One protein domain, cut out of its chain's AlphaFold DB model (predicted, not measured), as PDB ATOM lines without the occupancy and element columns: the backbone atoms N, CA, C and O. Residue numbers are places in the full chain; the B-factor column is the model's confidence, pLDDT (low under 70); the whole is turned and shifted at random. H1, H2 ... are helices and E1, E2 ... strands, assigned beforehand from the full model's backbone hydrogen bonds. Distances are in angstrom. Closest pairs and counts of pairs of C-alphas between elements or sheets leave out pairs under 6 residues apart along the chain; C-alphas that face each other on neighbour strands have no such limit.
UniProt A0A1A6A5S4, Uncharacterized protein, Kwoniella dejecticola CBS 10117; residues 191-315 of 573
ATOM      1  N   VAL A 191     -24.203  45.779  18.084       85.81
ATOM      2  CA  VAL A 191     -25.552  45.324  17.745       85.81
ATOM      3  C   VAL A 191     -26.476  45.436  18.950       85.81
ATOM      4  O   VAL A 191     -26.092  45.121  20.076       85.81
ATOM      5  N   GLU A 192     -27.721  45.825  18.698       87.81
ATOM      6  CA  GLU A 192     -28.814  45.630  19.646       87.81
ATOM      7  C   GLU A 192     -29.098  44.132  19.795       87.81
ATOM      8  O   GLU A 192     -29.128  43.381  18.819       87.81
ATOM      9  N   THR A 193     -29.244  43.673  21.035       88.00
ATOM     10  CA  THR A 193     -29.508  42.269  21.364       88.00
ATOM     11  C   THR A 193     -30.513  42.178  22.503       88.00
ATOM     12  O   THR A 193     -30.414  42.917  23.485       88.00
ATOM     13  N   ASP A 194     -31.450  41.238  22.402       87.69
ATOM     14  CA  ASP A 194     -32.433  40.998  23.452       87.69
ATOM     15  C   ASP A 194     -31.832  40.241  24.647       87.69
ATOM     16  O   ASP A 194     -31.309  39.127  24.551       87.69
ATOM     17  N   LEU A 195     -31.955  40.874  25.805       87.44
ATOM     18  CA  LEU A 195     -31.624  40.389  27.130       87.44
ATOM     19  C   LEU A 195     -32.909  39.914  27.817       87.44
ATOM     20  O   LEU A 195     -33.762  40.710  28.201       87.44
ATOM     21  N   HIS A 196     -33.040  38.610  28.004       86.00
ATOM     22  CA  HIS A 196     -34.204  37.962  28.603       86.00
ATOM     23  C   HIS A 196     -33.775  36.970  29.691       86.00
ATOM     24  O   HIS A 196     -32.617  36.552  29.751       86.00
ATOM     25  N   MET A 197     -34.706  36.503  30.521       83.50
ATOM     26  CA  MET A 197     -34.381  35.684  31.704       83.50
ATOM     27  C   MET A 197     -33.522  34.433  31.434       83.50
ATOM     28  O   MET A 197     -32.746  34.031  32.291       83.50
ATOM     29  N   TYR A 198     -33.597  33.846  30.237       82.62
ATOM     30  CA  TYR A 198     -32.807  32.667  29.849       82.62
ATOM     31  C   TYR A 198     -31.375  32.970  29.352       82.62
ATOM     32  O   TYR A 198     -30.625  32.039  29.089       82.62
ATOM     33  N   ASN A 199     -30.993  34.239  29.167       86.56
ATOM     34  CA  ASN A 199     -29.628  34.639  28.777       86.56
ATOM     35  C   ASN A 199     -29.015  35.693  29.713       86.56
ATOM     36  O   ASN A 199     -27.802  35.892  29.697       86.56
ATOM     37  N   LEU A 200     -29.826  36.300  30.589       87.94
ATOM     38  CA  LEU A 200     -29.390  37.226  31.631       87.94
ATOM     39  C   LEU A 200     -28.287  36.637  32.525       87.94
ATOM     40  O   LEU A 200     -27.396  37.366  32.942       87.94
ATOM     41  N   GLU A 201     -28.305  35.326  32.760       87.56
ATOM     42  CA  GLU A 201     -27.237  34.605  33.457       87.56
ATOM     43  C   GLU A 201     -25.881  34.781  32.752       87.56
ATOM     44  O   GLU A 201     -24.938  35.331  33.318       87.56
ATOM     45  N   THR A 202     -25.807  34.397  31.473       86.25
ATOM     46  CA  THR A 202     -24.608  34.552  30.637       86.25
ATOM     47  C   THR A 202     -24.196  36.015  30.506       86.25
ATOM     48  O   THR A 202     -23.002  36.321  30.530       86.25
ATOM     49  N   TYR A 203     -25.167  36.930  30.418       88.06
ATOM     50  CA  TYR A 203     -24.896  38.361  30.414       88.06
ATOM     51  C   TYR A 203     -24.186  38.803  31.696       88.06
ATOM     52  O   TYR A 203     -23.106  39.381  31.607       88.06
ATOM     53  N   LEU A 204     -24.745  38.496  32.870       87.31
ATOM     54  CA  LEU A 204     -24.189  38.873  34.172       87.31
ATOM     55  C   LEU A 204     -22.791  38.279  34.396       87.31
ATOM     56  O   LEU A 204     -21.884  39.010  34.793       87.31
ATOM     57  N   ASP A 205     -22.609  36.993  34.086       82.50
ATOM     58  CA  ASP A 205     -21.362  36.271  34.351       82.50
ATOM     59  C   ASP A 205     -20.222  36.633  33.380       82.50
ATOM     60  O   ASP A 205     -19.056  36.594  33.773       82.50
ATOM     61  N   THR A 206     -20.524  36.965  32.113       75.44
ATOM     62  CA  THR A 206     -19.489  37.052  31.055       75.44
ATOM     63  C   THR A 206     -19.425  38.368  30.271       75.44
ATOM     64  O   THR A 206     -18.363  38.684  29.739       75.44
ATOM     65  N   ILE A 207     -20.505  39.160  30.207       72.06
ATOM     66  CA  ILE A 207     -20.611  40.357  29.334       72.06
ATOM     67  C   ILE A 207     -20.790  41.647  30.156       72.06
ATOM     68  O   ILE A 207     -20.316  42.731  29.799       72.06
ATOM     69  N   ALA A 208     -21.442  41.550  31.312       71.44
ATOM     70  CA  ALA A 208     -21.673  42.660  32.222       71.44
ATOM     71  C   ALA A 208     -20.436  43.004  33.079       71.44
ATOM     72  O   ALA A 208     -20.450  44.025  33.769       71.44
ATOM     73  N   GLY A 209     -19.375  42.188  33.007       64.19
ATOM     74  CA  GLY A 209     -18.142  42.305  33.790       64.19
ATOM     75  C   GLY A 209     -17.496  43.697  33.769       64.19
ATOM     76  O   GLY A 209     -17.466  44.368  32.737       64.19
ATOM     77  N   SER A 210     -17.024  44.114  34.951       54.38
ATOM     78  CA  SER A 210     -16.378  45.395  35.290       54.38
ATOM     79  C   SER A 210     -16.712  46.570  34.358       54.38
ATOM     80  O   SER A 210     -15.873  47.015  33.570       54.38
ATOM     81  N   ALA A 211     -17.921  47.123  34.477       51.91
ATOM     82  CA  ALA A 211     -18.221  48.442  33.928       51.91
ATOM     83  C   ALA A 211     -17.440  49.512  34.717       51.91
ATOM     84  O   ALA A 211     -17.922  50.028  35.728       51.91
ATOM     85  N   LYS A 212     -16.202  49.785  34.287       48.28
ATOM     86  CA  LYS A 212     -15.295  50.747  34.936       48.28
ATOM     87  C   LYS A 212     -15.839  52.175  34.849       48.28
ATOM     88  O   LYS A 212     -15.759  52.893  35.838       48.28
ATOM     89  N   ASP A 213     -16.491  52.509  33.740       52.59
ATOM     90  CA  ASP A 213     -17.069  53.829  33.481       52.59
ATOM     91  C   ASP A 213     -18.529  53.921  33.957       52.59
ATOM     92  O   ASP A 213     -19.323  52.991  33.761       52.59
ATOM     93  N   ASP A 214     -18.894  55.049  34.571       59.59
ATOM     94  CA  ASP A 214     -20.192  55.237  35.234       59.59
ATOM     95  C   ASP A 214     -21.385  55.200  34.259       59.59
ATOM     96  O   ASP A 214     -22.428  54.632  34.593       59.59
ATOM     97  N   ASP A 215     -21.233  55.716  33.035       61.03
ATOM     98  CA  ASP A 215     -22.302  55.714  32.023       61.03
ATOM     99  C   ASP A 215     -22.562  54.310  31.471       61.03
ATOM    100  O   ASP A 215     -23.703  53.839  31.459       61.03
ATOM    101  N   ALA A 216     -21.501  53.573  31.126       67.00
ATOM    102  CA  ALA A 216     -21.610  52.165  30.752       67.00
ATOM    103  C   ALA A 216     -22.243  51.344  31.891       67.00
ATOM    104  O   ALA A 216     -23.116  50.507  31.651       67.00
ATOM    105  N   ARG A 217     -21.875  51.620  33.151       72.06
ATOM    106  CA  ARG A 217     -22.483  50.990  34.336       72.06
ATOM    107  C   ARG A 217     -23.965  51.352  34.477       72.06
ATOM    108  O   ARG A 217     -24.774  50.470  34.765       72.06
ATOM    109  N   ARG A 218     -24.351  52.612  34.231       76.75
ATOM    110  CA  ARG A 218     -25.745  53.099  34.258       76.75
ATOM    111  C   ARG A 218     -26.599  52.416  33.188       76.75
ATOM    112  O   ARG A 218     -27.672  51.921  33.535       76.75
ATOM    113  N   THR A 219     -26.114  52.307  31.953       81.31
ATOM    114  CA  THR A 219     -26.821  51.639  30.846       81.31
ATOM    115  C   THR A 219     -26.952  50.134  31.081       81.31
ATOM    116  O   THR A 219     -28.065  49.604  31.029       81.31
ATOM    117  N   LYS A 220     -25.866  49.439  31.465       84.56
ATOM    118  CA  LYS A 220     -25.932  48.005  31.811       84.56
ATOM    119  C   LYS A 220     -26.904  47.745  32.972       84.56
ATOM    120  O   LYS A 220     -27.727  46.838  32.876       84.56
ATOM    121  N   ARG A 221     -26.888  48.579  34.023       85.62
ATOM    122  CA  ARG A 221     -27.860  48.528  35.136       85.62
ATOM    123  C   ARG A 221     -29.301  48.712  34.652       85.62
ATOM    124  O   ARG A 221     -30.141  47.887  35.002       85.62
ATOM    125  N   LYS A 222     -29.592  49.744  33.847       85.12
ATOM    126  CA  LYS A 222     -30.934  49.995  33.279       85.12
ATOM    127  C   LYS A 222     -31.468  48.769  32.523       85.12
ATOM    128  O   LYS A 222     -32.646  48.437  32.680       85.12
ATOM    129  N   ALA A 223     -30.615  48.105  31.738       87.06
ATOM    130  CA  ALA A 223     -30.968  46.909  30.973       87.06
ATOM    131  C   ALA A 223     -31.227  45.686  31.873       87.06
ATOM    132  O   ALA A 223     -32.265  45.041  31.741       87.06
ATOM    133  N   ILE A 224     -30.344  45.411  32.844       88.12
ATOM    134  CA  ILE A 224     -30.523  44.320  33.825       88.12
ATOM    135  C   ILE A 224     -31.816  44.527  34.628       88.12
ATOM    136  O   ILE A 224     -32.611  43.601  34.767       88.12
ATOM    137  N   GLN A 225     -32.063  45.743  35.123       86.25
ATOM    138  CA  GLN A 225     -33.268  46.065  35.895       86.25
ATOM    139  C   GLN A 225     -34.543  45.925  35.056       86.25
ATOM    140  O   GLN A 225     -35.517  45.356  35.540       86.25
ATOM    141  N   LYS A 226     -34.541  46.386  33.795       85.75
ATOM    142  CA  LYS A 226     -35.674  46.199  32.876       85.75
ATOM    143  C   LYS A 226     -35.927  44.705  32.639       85.75
ATOM    144  O   LYS A 226     -37.032  44.247  32.910       85.75
ATOM    145  N   ALA A 227     -34.894  43.928  32.296       87.62
ATOM    146  CA  ALA A 227     -35.007  42.482  32.088       87.62
ATOM    147  C   ALA A 227     -35.553  41.735  33.323       87.62
ATOM    148  O   ALA A 227     -36.436  40.897  33.174       87.62
ATOM    149  N   LEU A 228     -35.103  42.073  34.537       85.12
ATOM    150  CA  LEU A 228     -35.611  41.477  35.782       85.12
ATOM    151  C   LEU A 228     -37.081  41.833  36.085       85.12
ATOM    152  O   LEU A 228     -37.772  41.035  36.715       85.12
ATOM    153  N   LEU A 229     -37.552  43.014  35.669       83.31
ATOM    154  CA  LEU A 229     -38.902  43.515  35.967       83.31
ATOM    155  C   LEU A 229     -39.952  43.116  34.917       83.31
ATOM    156  O   LEU A 229     -41.102  42.875  35.277       83.31
ATOM    157  N   THR A 230     -39.582  43.049  33.636       79.38
ATOM    158  CA  THR A 230     -40.500  42.761  32.509       79.38
ATOM    159  C   THR A 230     -40.213  41.431  31.808       79.38
ATOM    160  O   THR A 230     -40.873  41.091  30.825       79.38
ATOM    161  N   GLY A 231     -39.185  40.702  32.249       80.81
ATOM    162  CA  GLY A 231     -38.666  39.502  31.590       80.81
ATOM    163  C   GLY A 231     -37.812  39.765  30.342       80.81
ATOM    164  O   GLY A 231     -37.237  38.810  29.815       80.81
ATOM    165  N   HIS A 232     -37.722  41.017  29.868       84.00
ATOM    166  CA  HIS A 232     -37.042  41.390  28.622       84.00
ATOM    167  C   HIS A 232     -36.462  42.820  28.650       84.00
ATOM    168  O   HIS A 232     -37.061  43.762  29.161       84.00
ATOM    169  N   SER A 233     -35.306  43.018  28.033       87.12
ATOM    170  CA  SER A 233     -34.729  44.321  27.703       87.12
ATOM    171  C   SER A 233     -33.952  44.185  26.406       87.12
ATOM    172  O   SER A 233     -33.492  43.099  26.090       87.12
ATOM    173  N   THR A 234     -33.716  45.284  25.708       86.94
ATOM    174  CA  THR A 234     -32.711  45.338  24.640       86.94
ATOM    175  C   THR A 234     -31.441  45.971  25.210       86.94
ATOM    176  O   THR A 234     -31.507  46.729  26.186       86.94
ATOM    177  N   VAL A 235     -30.279  45.604  24.674       87.94
ATOM    178  CA  VAL A 235     -28.976  46.158  25.059       87.94
ATOM    179  C   VAL A 235     -28.022  46.148  23.865       87.94
ATOM    180  O   VAL A 235     -27.971  45.178  23.111       87.94
ATOM    181  N   GLU A 236     -27.256  47.223  23.699       87.06
ATOM    182  CA  GLU A 236     -26.163  47.282  22.729       87.06
ATOM    183  C   GLU A 236     -24.918  46.542  23.250       87.06
ATOM    184  O   GLU A 236     -24.469  46.767  24.377       87.06
ATOM    185  N   MET A 237     -24.333  45.668  22.429       85.94
ATOM    186  CA  MET A 237     -23.066  44.983  22.723       85.94
ATOM    187  C   MET A 237     -22.296  44.618  21.447       85.94
ATOM    188  O   MET A 237     -22.818  44.773  20.346       85.94
ATOM    189  N   SER A 238     -21.058  44.126  21.581       86.50
ATOM    190  CA  SER A 238     -20.288  43.601  20.441       86.50
ATOM    191  C   SER A 238     -21.029  42.441  19.766       86.50
ATOM    192  O   SER A 238     -21.734  41.673  20.434       86.50
ATOM    193  N   TYR A 239     -20.840  42.241  18.458       84.62
ATOM    194  CA  TYR A 239     -21.457  41.096  17.786       84.62
ATOM    195  C   TYR A 239     -20.982  39.764  18.378       84.62
ATOM    196  O   TYR A 239     -21.746  38.812  18.518       84.62
ATOM    197  N   LYS A 240     -19.717  39.702  18.796       82.75
ATOM    198  CA  LYS A 240     -19.137  38.525  19.445       82.75
ATOM    199  C   LYS A 240     -19.834  38.177  20.764       82.75
ATOM    200  O   LYS A 240     -20.050  36.996  21.045       82.75
ATOM    201  N   ASP A 241     -20.193  39.177  21.562       83.56
ATOM    202  CA  ASP A 241     -20.877  38.963  22.835       83.56
ATOM    203  C   ASP A 241     -22.368  38.660  22.642       83.56
ATOM    204  O   ASP A 241     -22.899  37.814  23.362       83.56
ATOM    205  N   SER A 242     -23.020  39.203  21.605       85.12
ATOM    206  CA  SER A 242     -24.398  38.808  21.268       85.12
ATOM    207  C   SER A 242     -24.496  37.332  20.868       85.12
ATOM    208  O   SER A 242     -25.459  36.647  21.221       85.12
ATOM    209  N   LEU A 243     -23.477  36.788  20.194       81.38
ATOM    210  CA  LEU A 243     -23.399  35.360  19.882       81.38
ATOM    211  C   LEU A 243     -23.220  34.508  21.140       81.38
ATOM    212  O   LEU A 243     -23.939  33.525  21.303       81.38
ATOM    213  N   ARG A 244     -22.326  34.909  22.052       81.00
ATOM    214  CA  ARG A 244     -22.128  34.242  23.353       81.00
ATOM    215  C   ARG A 244     -23.408  34.233  24.184       81.00
ATOM    216  O   ARG A 244     -23.759  33.207  24.758       81.00
ATOM    217  N   LEU A 245     -24.136  35.349  24.198       84.44
ATOM    218  CA  LEU A 245     -25.425  35.478  24.871       84.44
ATOM    219  C   LEU A 245     -26.468  34.495  24.299       84.44
ATOM    220  O   LEU A 245     -27.177  33.819  25.046       84.44
ATOM    221  N   ASN A 246     -26.526  34.374  22.970       81.38
ATOM    222  CA  ASN A 246     -27.409  33.440  22.264       81.38
ATOM    223  C   ASN A 246     -26.987  31.965  22.402       81.38
ATOM    224  O   ASN A 246     -27.835  31.072  22.379       81.38
ATOM    225  N   GLU A 247     -25.695  31.678  22.545       77.19
ATOM    226  CA  GLU A 247     -25.189  30.333  22.834       77.19
ATOM    227  C   GLU A 247     -25.520  29.917  24.273       77.19
ATOM    228  O   GLU A 247     -26.045  28.821  24.495       77.19
ATOM    229  N   GLY A 248     -25.329  30.837  25.225       75.50
ATOM    230  CA  GLY A 248     -25.774  30.710  26.611       75.50
ATOM    231  C   GLY A 248     -27.254  30.350  26.706       75.50
ATOM    232  O   GLY A 248     -27.584  29.319  27.286       75.50
ATOM    233  N   TYR A 249     -28.126  31.106  26.023       80.88
ATOM    234  CA  TYR A 249     -29.560  30.797  25.908       80.88
ATOM    235  C   TYR A 249     -29.835  29.338  25.518       80.88
ATOM    236  O   TYR A 249     -30.595  28.637  26.190       80.88
ATOM    237  N   ARG A 250     -29.221  28.872  24.422       76.56
ATOM    238  CA  ARG A 250     -29.463  27.525  23.883       76.56
ATOM    239  C   ARG A 250     -29.009  26.439  24.845       76.56
ATOM    240  O   ARG A 250     -29.711  25.443  24.988       76.56
ATOM    241  N   ARG A 251     -27.854  26.623  25.493       77.88
ATOM    242  CA  ARG A 251     -27.344  25.699  26.513       77.88
ATOM    243  C   ARG A 251     -28.298  25.636  27.704       77.88
ATOM    244  O   ARG A 251     -28.801  24.565  28.017       77.88
ATOM    245  N   ILE A 252     -28.581  26.792  28.299       78.25
ATOM    246  CA  ILE A 252     -29.410  26.960  29.498       78.25
ATOM    247  C   ILE A 252     -30.801  26.344  29.299       78.25
ATOM    248  O   ILE A 252     -31.266  25.582  30.146       78.25
ATOM    249  N   LYS A 253     -31.436  26.602  28.150       79.38
ATOM    250  CA  LYS A 253     -32.733  26.012  27.795       79.38
ATOM    251  C   LYS A 253     -32.653  24.497  27.580       79.38
ATOM    252  O   LYS A 253     -33.487  23.763  28.093       79.38
ATOM    253  N   LYS A 254     -31.642  24.013  26.848       79.62
ATOM    254  CA  LYS A 254     -31.452  22.576  26.583       79.62
ATOM    255  C   LYS A 254     -31.206  21.780  27.864       79.62
ATOM    256  O   LYS A 254     -31.608  20.623  27.937       79.62
ATOM    257  N   ASP A 255     -30.509  22.361  28.832       77.81
ATOM    258  CA  ASP A 255     -30.229  21.701  30.103       77.81
ATOM    259  C   ASP A 255     -31.481  21.687  31.008       77.81
ATOM    260  O   ASP A 255     -31.775  20.645  31.588       77.81
ATOM    261  N   GLU A 256     -32.308  22.741  30.996       80.19
ATOM    262  CA  GLU A 256     -33.655  22.725  31.600       80.19
ATOM    263  C   GLU A 256     -34.601  21.701  30.970       80.19
ATOM    264  O   GLU A 256     -35.229  20.936  31.695       80.19
ATOM    265  N   ASP A 257     -34.719  21.675  29.639       78.38
ATOM    266  CA  ASP A 257     -35.640  20.771  28.938       78.38
ATOM    267  C   ASP A 257     -35.309  19.297  29.271       78.38
ATOM    268  O   ASP A 257     -36.211  18.474  29.438       78.38
ATOM    269  N   LYS A 258     -34.019  18.966  29.456       80.31
ATOM    270  CA  LYS A 258     -33.578  17.655  29.971       80.31
ATOM    271  C   LYS A 258     -33.929  17.448  31.443       80.31
ATOM    272  O   LYS A 258     -34.389  16.368  31.793       80.31
ATOM    273  N   GLU A 259     -33.663  18.423  32.311       78.00
ATOM    274  CA  GLU A 259     -33.909  18.291  33.753       78.00
ATOM    275  C   GLU A 259     -35.405  18.132  34.049       78.00
ATOM    276  O   GLU A 259     -35.789  17.298  34.863       78.00
ATOM    277  N   ILE A 260     -36.262  18.844  33.312       75.88
ATOM    278  CA  ILE A 260     -37.717  18.678  33.361       75.88
ATOM    279  C   ILE A 260     -38.110  17.274  32.882       75.88
ATOM    280  O   ILE A 260     -38.882  16.602  33.562       75.88
ATOM    281  N   ALA A 261     -37.550  16.789  31.769       77.25
ATOM    282  CA  ALA A 261     -37.829  15.440  31.270       77.25
ATOM    283  C   ALA A 261     -37.358  14.316  32.219       77.25
ATOM    284  O   ALA A 261     -37.963  13.247  32.236       77.25
ATOM    285  N   LEU A 262     -36.297  14.545  33.002       78.94
ATOM    286  CA  LEU A 262     -35.730  13.573  33.948       78.94
ATOM    287  C   LEU A 262     -36.401  13.600  35.330       78.94
ATOM    288  O   LEU A 262     -36.629  12.545  35.915       78.94
ATOM    289  N   SER A 263     -36.693  14.790  35.859       78.31
ATOM    290  CA  SER A 263     -37.170  14.986  37.239       78.31
ATOM    291  C   SER A 263     -38.683  15.208  37.341       78.31
ATOM    292  O   SER A 263     -39.238  15.128  38.434       78.31
ATOM    293  N   TYR A 264     -39.352  15.501  36.221       77.50
ATOM    294  CA  TYR A 264     -40.775  15.850  36.149       77.50
ATOM    295  C   TYR A 264     -41.468  15.197  34.937       77.50
ATOM    296  O   TYR A 264     -42.340  15.814  34.319       77.50
ATOM    297  N   SER A 265     -41.102  13.950  34.605       72.50
ATOM    298  CA  SER A 265     -41.645  13.180  33.466       72.50
ATOM    299  C   SER A 265     -43.175  13.198  33.388       72.50
ATOM    300  O   SER A 265     -43.745  13.324  32.307       72.50
ATOM    301  N   ASP A 266     -43.825  13.135  34.550       76.44
ATOM    302  CA  ASP A 266     -45.272  12.967  34.674       76.44
ATOM    303  C   ASP A 266     -46.000  14.312  34.891       76.44
ATOM    304  O   ASP A 266     -47.231  14.363  34.895       76.44
ATOM    305  N   ASN A 267     -45.260  15.418  35.077       77.06
ATOM    306  CA  ASN A 267     -45.819  16.754  35.315       77.06
ATOM    307  C   ASN A 267     -44.904  17.890  34.807       77.06
ATOM    308  O   ASN A 267     -44.463  18.764  35.562       77.06
ATOM    309  N   GLU A 268     -44.650  17.907  33.496       77.06
ATOM    310  CA  GLU A 268     -43.855  18.936  32.805       77.06
ATOM    311  C   GLU A 268     -44.227  20.399  33.192       77.06
ATOM    312  O   GLU A 268     -43.315  21.213  33.386       77.06
ATOM    313  N   PRO A 269     -45.513  20.787  33.380       81.88
ATOM    314  CA  PRO A 269     -45.878  22.139  33.822       81.88
ATOM    315  C   PRO A 269     -45.428  22.496  35.246       81.88
ATOM    316  O   PRO A 269     -45.172  23.670  35.530       81.88
ATOM    317  N   GLU A 270     -45.352  21.520  36.154       80.75
ATOM    318  CA  GLU A 270     -44.820  21.721  37.505       80.75
ATOM    319  C   GLU A 270     -43.295  21.834  37.476       80.75
ATOM    320  O   GLU A 270     -42.751  22.774  38.061       80.75
ATOM    321  N   GLY A 271     -42.624  20.986  36.688       79.44
ATOM    322  CA  GLY A 271     -41.184  21.084  36.442       79.44
ATOM    323  C   GLY A 271     -40.774  22.451  35.899       79.44
ATOM    324  O   GLY A 271     -39.900  23.105  36.464       79.44
ATOM    325  N   LYS A 272     -41.481  22.965  34.882       78.88
ATOM    326  CA  LYS A 272     -41.251  24.320  34.340       78.88
ATOM    327  C   LYS A 272     -41.362  25.414  35.406       78.88
ATOM    328  O   LYS A 272     -40.522  26.310  35.452       78.88
ATOM    329  N   LYS A 273     -42.357  25.340  36.299       82.19
ATOM    330  CA  LYS A 273     -42.520  26.303  37.409       82.19
ATOM    331  C   LYS A 273     -41.413  26.177  38.457       82.19
ATOM    332  O   LYS A 273     -40.938  27.198  38.957       82.19
ATOM    333  N   ALA A 274     -41.006  24.954  38.795       81.75
ATOM    334  CA  ALA A 274     -39.925  24.693  39.739       81.75
ATOM    335  C   ALA A 274     -38.586  25.232  39.207       81.75
ATOM    336  O   ALA A 274     -37.937  26.026  39.892       81.75
ATOM    337  N   MET A 275     -38.238  24.906  37.958       81.62
ATOM    338  CA  MET A 275     -37.031  25.399  37.286       81.62
ATOM    339  C   MET A 275     -37.021  26.924  37.169       81.62
ATOM    340  O   MET A 275     -36.052  27.562  37.583       81.62
ATOM    341  N   GLN A 276     -38.135  27.533  36.743       81.81
ATOM    342  CA  GLN A 276     -38.256  28.990  36.687       81.81
ATOM    343  C   GLN A 276     -38.027  29.635  38.064       81.81
ATOM    344  O   GLN A 276     -37.307  30.629  38.164       81.81
ATOM    345  N   LYS A 277     -38.586  29.073  39.145       83.94
ATOM    346  CA  LYS A 277     -38.388  29.577  40.515       83.94
ATOM    347  C   LYS A 277     -36.929  29.453  40.972       83.94
ATOM    348  O   LYS A 277     -36.406  30.391  41.574       83.94
ATOM    349  N   THR A 278     -36.273  28.332  40.673       85.06
ATOM    350  CA  THR A 278     -34.848  28.114  40.966       85.06
ATOM    351  C   THR A 278     -33.978  29.109  40.202       85.06
ATOM    352  O   THR A 278     -33.167  29.800  40.821       85.06
ATOM    353  N   ARG A 279     -34.214  29.295  38.895       83.19
ATOM    354  CA  ARG A 279     -33.500  30.292  38.088       83.19
ATOM    355  C   ARG A 279     -33.728  31.717  38.576       83.19
ATOM    356  O   ARG A 279     -32.770  32.475  38.654       83.19
ATOM    357  N   MET A 280     -34.952  32.099  38.944       82.31
ATOM    358  CA  MET A 280     -35.210  33.436  39.500       82.31
ATOM    359  C   MET A 280     -34.363  33.716  40.747       82.31
ATOM    360  O   MET A 280     -33.892  34.837  40.928       82.31
ATOM    361  N   LYS A 281     -34.149  32.699  41.591       85.56
ATOM    362  CA  LYS A 281     -33.301  32.803  42.781       85.56
ATOM    363  C   LYS A 281     -31.818  32.935  42.415       85.56
ATOM    364  O   LYS A 281     -31.155  33.799  42.978       85.56
ATOM    365  N   ASP A 282     -31.323  32.139  41.467       87.50
ATOM    366  CA  ASP A 282     -29.932  32.227  41.002       87.50
ATOM    367  C   ASP A 282     -29.641  33.565  40.298       87.50
ATOM    368  O   ASP A 282     -28.706  34.270  40.670       87.50
ATOM    369  N   LEU A 283     -30.512  34.001  39.381       87.69
ATOM    370  CA  LEU A 283     -30.417  35.310  38.727       87.69
ATOM    371  C   LEU A 283     -30.430  36.465  39.734       87.69
ATOM    372  O   LEU A 283     -29.681  37.423  39.560       87.69
ATOM    373  N   ALA A 284     -31.234  36.387  40.799       85.56
ATOM    374  CA  ALA A 284     -31.215  37.384  41.868       85.56
ATOM    375  C   ALA A 284     -29.876  37.387  42.630       85.56
ATOM    376  O   ALA A 284     -29.361  38.457  42.960       85.56
ATOM    377  N   SER A 285     -29.276  36.217  42.871       87.56
ATOM    378  CA  SER A 285     -27.945  36.089  43.479       87.56
ATOM    379  C   SER A 285     -26.825  36.608  42.567       87.56
ATOM    380  O   SER A 285     -25.949  37.334  43.039       87.56
ATOM    381  N   LYS A 286     -26.876  36.317  41.262       89.06
ATOM    382  CA  LYS A 286     -25.921  36.819  40.259       89.06
ATOM    383  C   LYS A 286     -26.056  38.324  40.039       89.06
ATOM    384  O   LYS A 286     -25.048  39.025  40.016       89.06
ATOM    385  N   ALA A 287     -27.283  38.845  39.979       87.62
ATOM    386  CA  ALA A 287     -27.539  40.283  39.930       87.62
ATOM    387  C   ALA A 287     -27.036  40.985  41.199       87.62
ATOM    388  O   ALA A 287     -26.430  42.049  41.084       87.62
ATOM    389  N   LYS A 288     -27.212  40.368  42.382       86.56
ATOM    390  CA  LYS A 288     -26.636  40.868  43.638       86.56
ATOM    391  C   LYS A 288     -25.124  40.972  43.574       86.56
ATOM    392  O   LYS A 288     -24.594  42.061  43.760       86.56
ATOM    393  N   LYS A 289     -24.446  39.874  43.241       86.25
ATOM    394  CA  LYS A 289     -22.993  39.881  43.059       86.25
ATOM    395  C   LYS A 289     -22.568  40.983  42.082       86.25
ATOM    396  O   LYS A 289     -21.709  41.786  42.420       86.25
ATOM    397  N   TRP A 290     -23.224  41.081  40.924       86.69
ATOM    398  CA  TRP A 290     -22.904  42.088  39.914       86.69
ATOM    399  C   TRP A 290     -23.033  43.530  40.423       86.69
ATOM    400  O   TRP A 290     -22.115  44.322  40.206       86.69
ATOM    401  N   TYR A 291     -24.129  43.900  41.102       83.38
ATOM    402  CA  TYR A 291     -24.264  45.283  41.574       83.38
ATOM    403  C   TYR A 291     -23.291  45.594  42.718       83.38
ATOM    404  O   TYR A 291     -22.714  46.684  42.713       83.38
ATOM    405  N   THR A 292     -23.031  44.636  43.616       82.62
ATOM    406  CA  THR A 292     -22.022  44.770  44.679       82.62
ATOM    407  C   THR A 292     -20.621  44.956  44.087       82.62
ATOM    408  O   THR A 292     -19.944  45.926  44.425       82.62
ATOM    409  N   ASP A 293     -20.224  44.115  43.126       80.12
ATOM    410  CA  ASP A 293     -18.949  44.219  42.396       80.12
ATOM    411  C   ASP A 293     -18.844  45.539  41.594       80.12
ATOM    412  O   ASP A 293     -17.748  46.021  41.309       80.12
ATOM    413  N   SER A 294     -19.981  46.157  41.247       73.19
ATOM    414  CA  SER A 294     -20.061  47.469  40.582       73.19
ATOM    415  C   SER A 294     -20.046  48.677  41.539       73.19
ATOM    416  O   SER A 294     -20.114  49.824  41.083       73.19
ATOM    417  N   GLY A 295     -19.962  48.444  42.854       75.44
ATOM    418  CA  GLY A 295     -19.922  49.489  43.882       75.44
ATOM    419  C   GLY A 295     -21.280  50.094  44.257       75.44
ATOM    420  O   GLY A 295     -21.315  51.205  44.779       75.44
ATOM    421  N   LEU A 296     -22.392  49.401  43.985       76.81
ATOM    422  CA  LEU A 296     -23.729  49.782  44.455       76.81
ATOM    423  C   LEU A 296     -24.069  49.066  45.765       76.81
ATOM    424  O   LEU A 296     -23.791  47.874  45.910       76.81
ATOM    425  N   SER A 297     -24.717  49.780  46.688       78.00
ATOM    426  CA  SER A 297     -25.302  49.172  47.886       78.00
ATOM    427  C   SER A 297     -26.562  48.358  47.551       78.00
ATOM    428  O   SER A 297     -27.205  48.571  46.515       78.00
ATOM    429  N   ASP A 298     -26.931  47.436  48.445       79.19
ATOM    430  CA  ASP A 298     -28.218  46.734  48.390       79.19
ATOM    431  C   ASP A 298     -29.378  47.751  48.374       79.19
ATOM    432  O   ASP A 298     -30.320  47.612  47.595       79.19
ATOM    433  N   GLU A 299     -29.288  48.802  49.190       78.62
ATOM    434  CA  GLU A 299     -30.282  49.867  49.313       78.62
ATOM    435  C   GLU A 299     -30.442  50.661  48.006       78.62
ATOM    436  O   GLU A 299     -31.559  50.790  47.502       78.62
ATOM    437  N   ASP A 300     -29.342  51.131  47.405       74.50
ATOM    438  CA  ASP A 300     -29.355  51.851  46.120       74.50
ATOM    439  C   ASP A 300     -29.917  50.978  44.993       74.50
ATOM    440  O   ASP A 300     -30.637  51.457  44.103       74.50
ATOM    441  N   TRP A 301     -29.609  49.678  45.021       81.81
ATOM    442  CA  TRP A 301     -30.175  48.723  44.082       81.81
ATOM    443  C   TRP A 301     -31.692  48.597  44.251       81.81
ATOM    444  O   TRP A 301     -32.413  48.743  43.264       81.81
ATOM    445  N   GLN A 302     -32.196  48.379  45.471       81.50
ATOM    446  CA  GLN A 302     -33.641  48.255  45.707       81.50
ATOM    447  C   GLN A 302     -34.392  49.553  45.386       81.50
ATOM    448  O   GLN A 302     -35.453  49.503  44.763       81.50
ATOM    449  N   ILE A 303     -33.836  50.718  45.738       74.44
ATOM    450  CA  ILE A 303     -34.423  52.027  45.417       74.44
ATOM    451  C   ILE A 303     -34.497  52.219  43.898       74.44
ATOM    452  O   ILE A 303     -35.567  52.529  43.368       74.44
ATOM    453  N   SER A 304     -33.397  51.993  43.171       76.56
ATOM    454  CA  SER A 304     -33.384  52.162  41.711       76.56
ATOM    455  C   SER A 304     -34.263  51.136  40.982       76.56
ATOM    456  O   SER A 304     -34.963  51.507  40.040       76.56
ATOM    457  N   LEU A 305     -34.320  49.888  41.457       80.62
ATOM    458  CA  LEU A 305     -35.221  48.856  40.939       80.62
ATOM    459  C   LEU A 305     -36.699  49.223  41.171       80.62
ATOM    460  O   LEU A 305     -37.513  49.091  40.259       80.62
ATOM    461  N   ALA A 306     -37.052  49.741  42.352       74.38
ATOM    462  CA  ALA A 306     -38.411  50.181  42.664       74.38
ATOM    463  C   ALA A 306     -38.842  51.401  41.830       74.38
ATOM    464  O   ALA A 306     -39.965  51.433  41.324       74.38
ATOM    465  N   LEU A 307     -37.950  52.382  41.636       73.50
ATOM    466  CA  LEU A 307     -38.187  53.527  40.748       73.50
ATOM    467  C   LEU A 307     -38.404  53.073  39.297       73.50
ATOM    468  O   LEU A 307     -39.367  53.495  38.657       73.50
ATOM    469  N   ARG A 308     -37.564  52.157  38.800       76.94
ATOM    470  CA  ARG A 308     -37.691  51.565  37.460       76.94
ATOM    471  C   ARG A 308     -39.008  50.802  37.297       76.94
ATOM    472  O   ARG A 308     -39.657  50.939  36.265       76.94
ATOM    473  N   GLY A 309     -39.433  50.061  38.324       73.31
ATOM    474  CA  GLY A 309     -40.723  49.367  38.355       73.31
ATOM    475  C   GLY A 309     -41.916  50.313  38.214       73.31
ATOM    476  O   GLY A 309     -42.815  50.031  37.426       73.31
ATOM    477  N   ARG A 310     -41.896  51.465  38.899       73.50
ATOM    478  CA  ARG A 310     -42.939  52.500  38.751       73.50
ATOM    479  C   ARG A 310     -42.939  53.134  37.361       73.50
ATOM    480  O   ARG A 310     -44.003  53.262  36.774       73.50
ATOM    481  N   ALA A 311     -41.770  53.481  36.814       73.69
ATOM    482  CA  ALA A 311     -41.666  54.048  35.464       73.69
ATOM    483  C   ALA A 311     -42.263  53.103  34.398       73.69
ATOM    484  O   ALA A 311     -43.071  53.514  33.572       73.69
ATOM    485  N   ILE A 312     -41.954  51.803  34.491       72.81
ATOM    486  CA  ILE A 312     -42.529  50.771  33.615       72.81
ATOM    487  C   ILE A 312     -44.054  50.665  33.791       72.81
ATOM    488  O   ILE A 312     -44.771  50.566  32.800       72.81
ATOM    489  N   GLN A 313     -44.565  50.706  35.028       74.00
ATOM    490  CA  GLN A 313     -46.012  50.680  35.302       74.00
ATOM    491  C   GLN A 313     -46.749  51.917  34.770       74.00
ATOM    492  O   GLN A 313     -47.899  51.799  34.351       74.00
ATOM    493  N   ASN A 314     -46.088  53.075  34.752       73.19
ATOM    494  CA  ASN A 314     -46.626  54.323  34.213       73.19
ATOM    495  C   ASN A 314     -46.563  54.399  32.676       73.19
ATOM    496  O   ASN A 314     -47.127  55.323  32.095       73.19
ATOM    497  N   GLY A 315     -45.908  53.439  32.014       60.12
ATOM    498  CA  GLY A 315     -45.760  53.415  30.559       60.12
ATOM    499  C   GLY A 315     -44.631  54.295  30.016       60.12
ATOM    500  O   GLY A 315     -44.595  54.525  28.809       60.12
TER     501      GLY A 315
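AT A GLANCE: This is residues 191 to 315 of the 573 residues of an uncharacterized protein of Kwoniella dejecticola CBS 10117 (UniProt A0A1A6A5S4). Two long helices, H3 and H4, form a V-shaped helical hairpin joined at residues 264 to 267, and the short helix H1 sits between their arms toward the open end. At that end a two-stranded ribbon, E1 and E2, runs beside the first part of H3; H2 packs on the ribbon, and H5 crosses H2 on the side away from the ribbon. The printed part has 125 residues, with five named helices and two named strands in the order E1 H1 H2 E2 H3 H4 H5; the sheet order is E1 - E2, antiparallel. The class is mostly helix, and the whole is compact, with a radius of gyration of the C-alphas of 15.4 A and spans of 48 by 32 by 29 A.

HOW THE PARTS SIT: E1, residues 191 to 196, and E2, residues 232 to 238, are antiparallel neighbours at 143 degrees; N 193 and O 235 are 2.9 A apart and N 195 and O 233 are 2.7 A apart, both within hydrogen-bond range. H2, residues 214 to 230, comes closest to E2 at the C-alphas of Ala 227 and Ser 233, 4.8 A apart. H1, residues 200 to 207, touches residues 241 to 249 of H3, residues 239 to 263, with closest C-alphas Thr 202 and Gly 248 at 5.7 A. H1 also touches residues 283 to 290 of H4, residues 268 to 293, with closest C-alphas Glu 201 and Leu 283 at 6.2 A. H3 and H4 form a helical hairpin at a steep tilt of 41 degrees, opposite ways; their closest C-alphas, Ile 260 and Gly 271, are 5.2 A apart. H5, residues 298 to 313, touches H2 at a steep tilt of 60 degrees, with closest C-alphas Gln 225 and Leu 305 at 6.1 A. H4 and H5 only just touch, only at the corner, with 3 pairs of C-alphas within 8 A, the closest Tyr 291 and Trp 301 at 7.3 A. H3 and H5 are apart. In H1, H2, H3, H4 and H5 every O i to N i+4 pair is within hydrogen-bond range.

IN THESE COORDINATES: E1 begins at C-alpha 191 (-25.552, 45.324, 17.745) and is 15.7 A long; E2 is 18.8 A. H3 is 36.2 A long, and H4, 36.8 A, begins at C-alpha 268 (-43.855, 18.936, 32.805). H2 is 24.0 A, H1 9.6 A, and H5, 22.4 A, ends at C-alpha 313 (-46.012, 50.680, 35.302).

THE WHOLE: The C-alphas of Asp 213 and Asp 266 are the two farthest apart, 49.7 A. The printed part has no cut and no long link; H1 to H2 is a short link, and the other links are tight. The mean pLDDT of the printed part is 79.7; it is under 70 at residues 209 to 216, of which 214 to 216 belong to H2, and at residue 315.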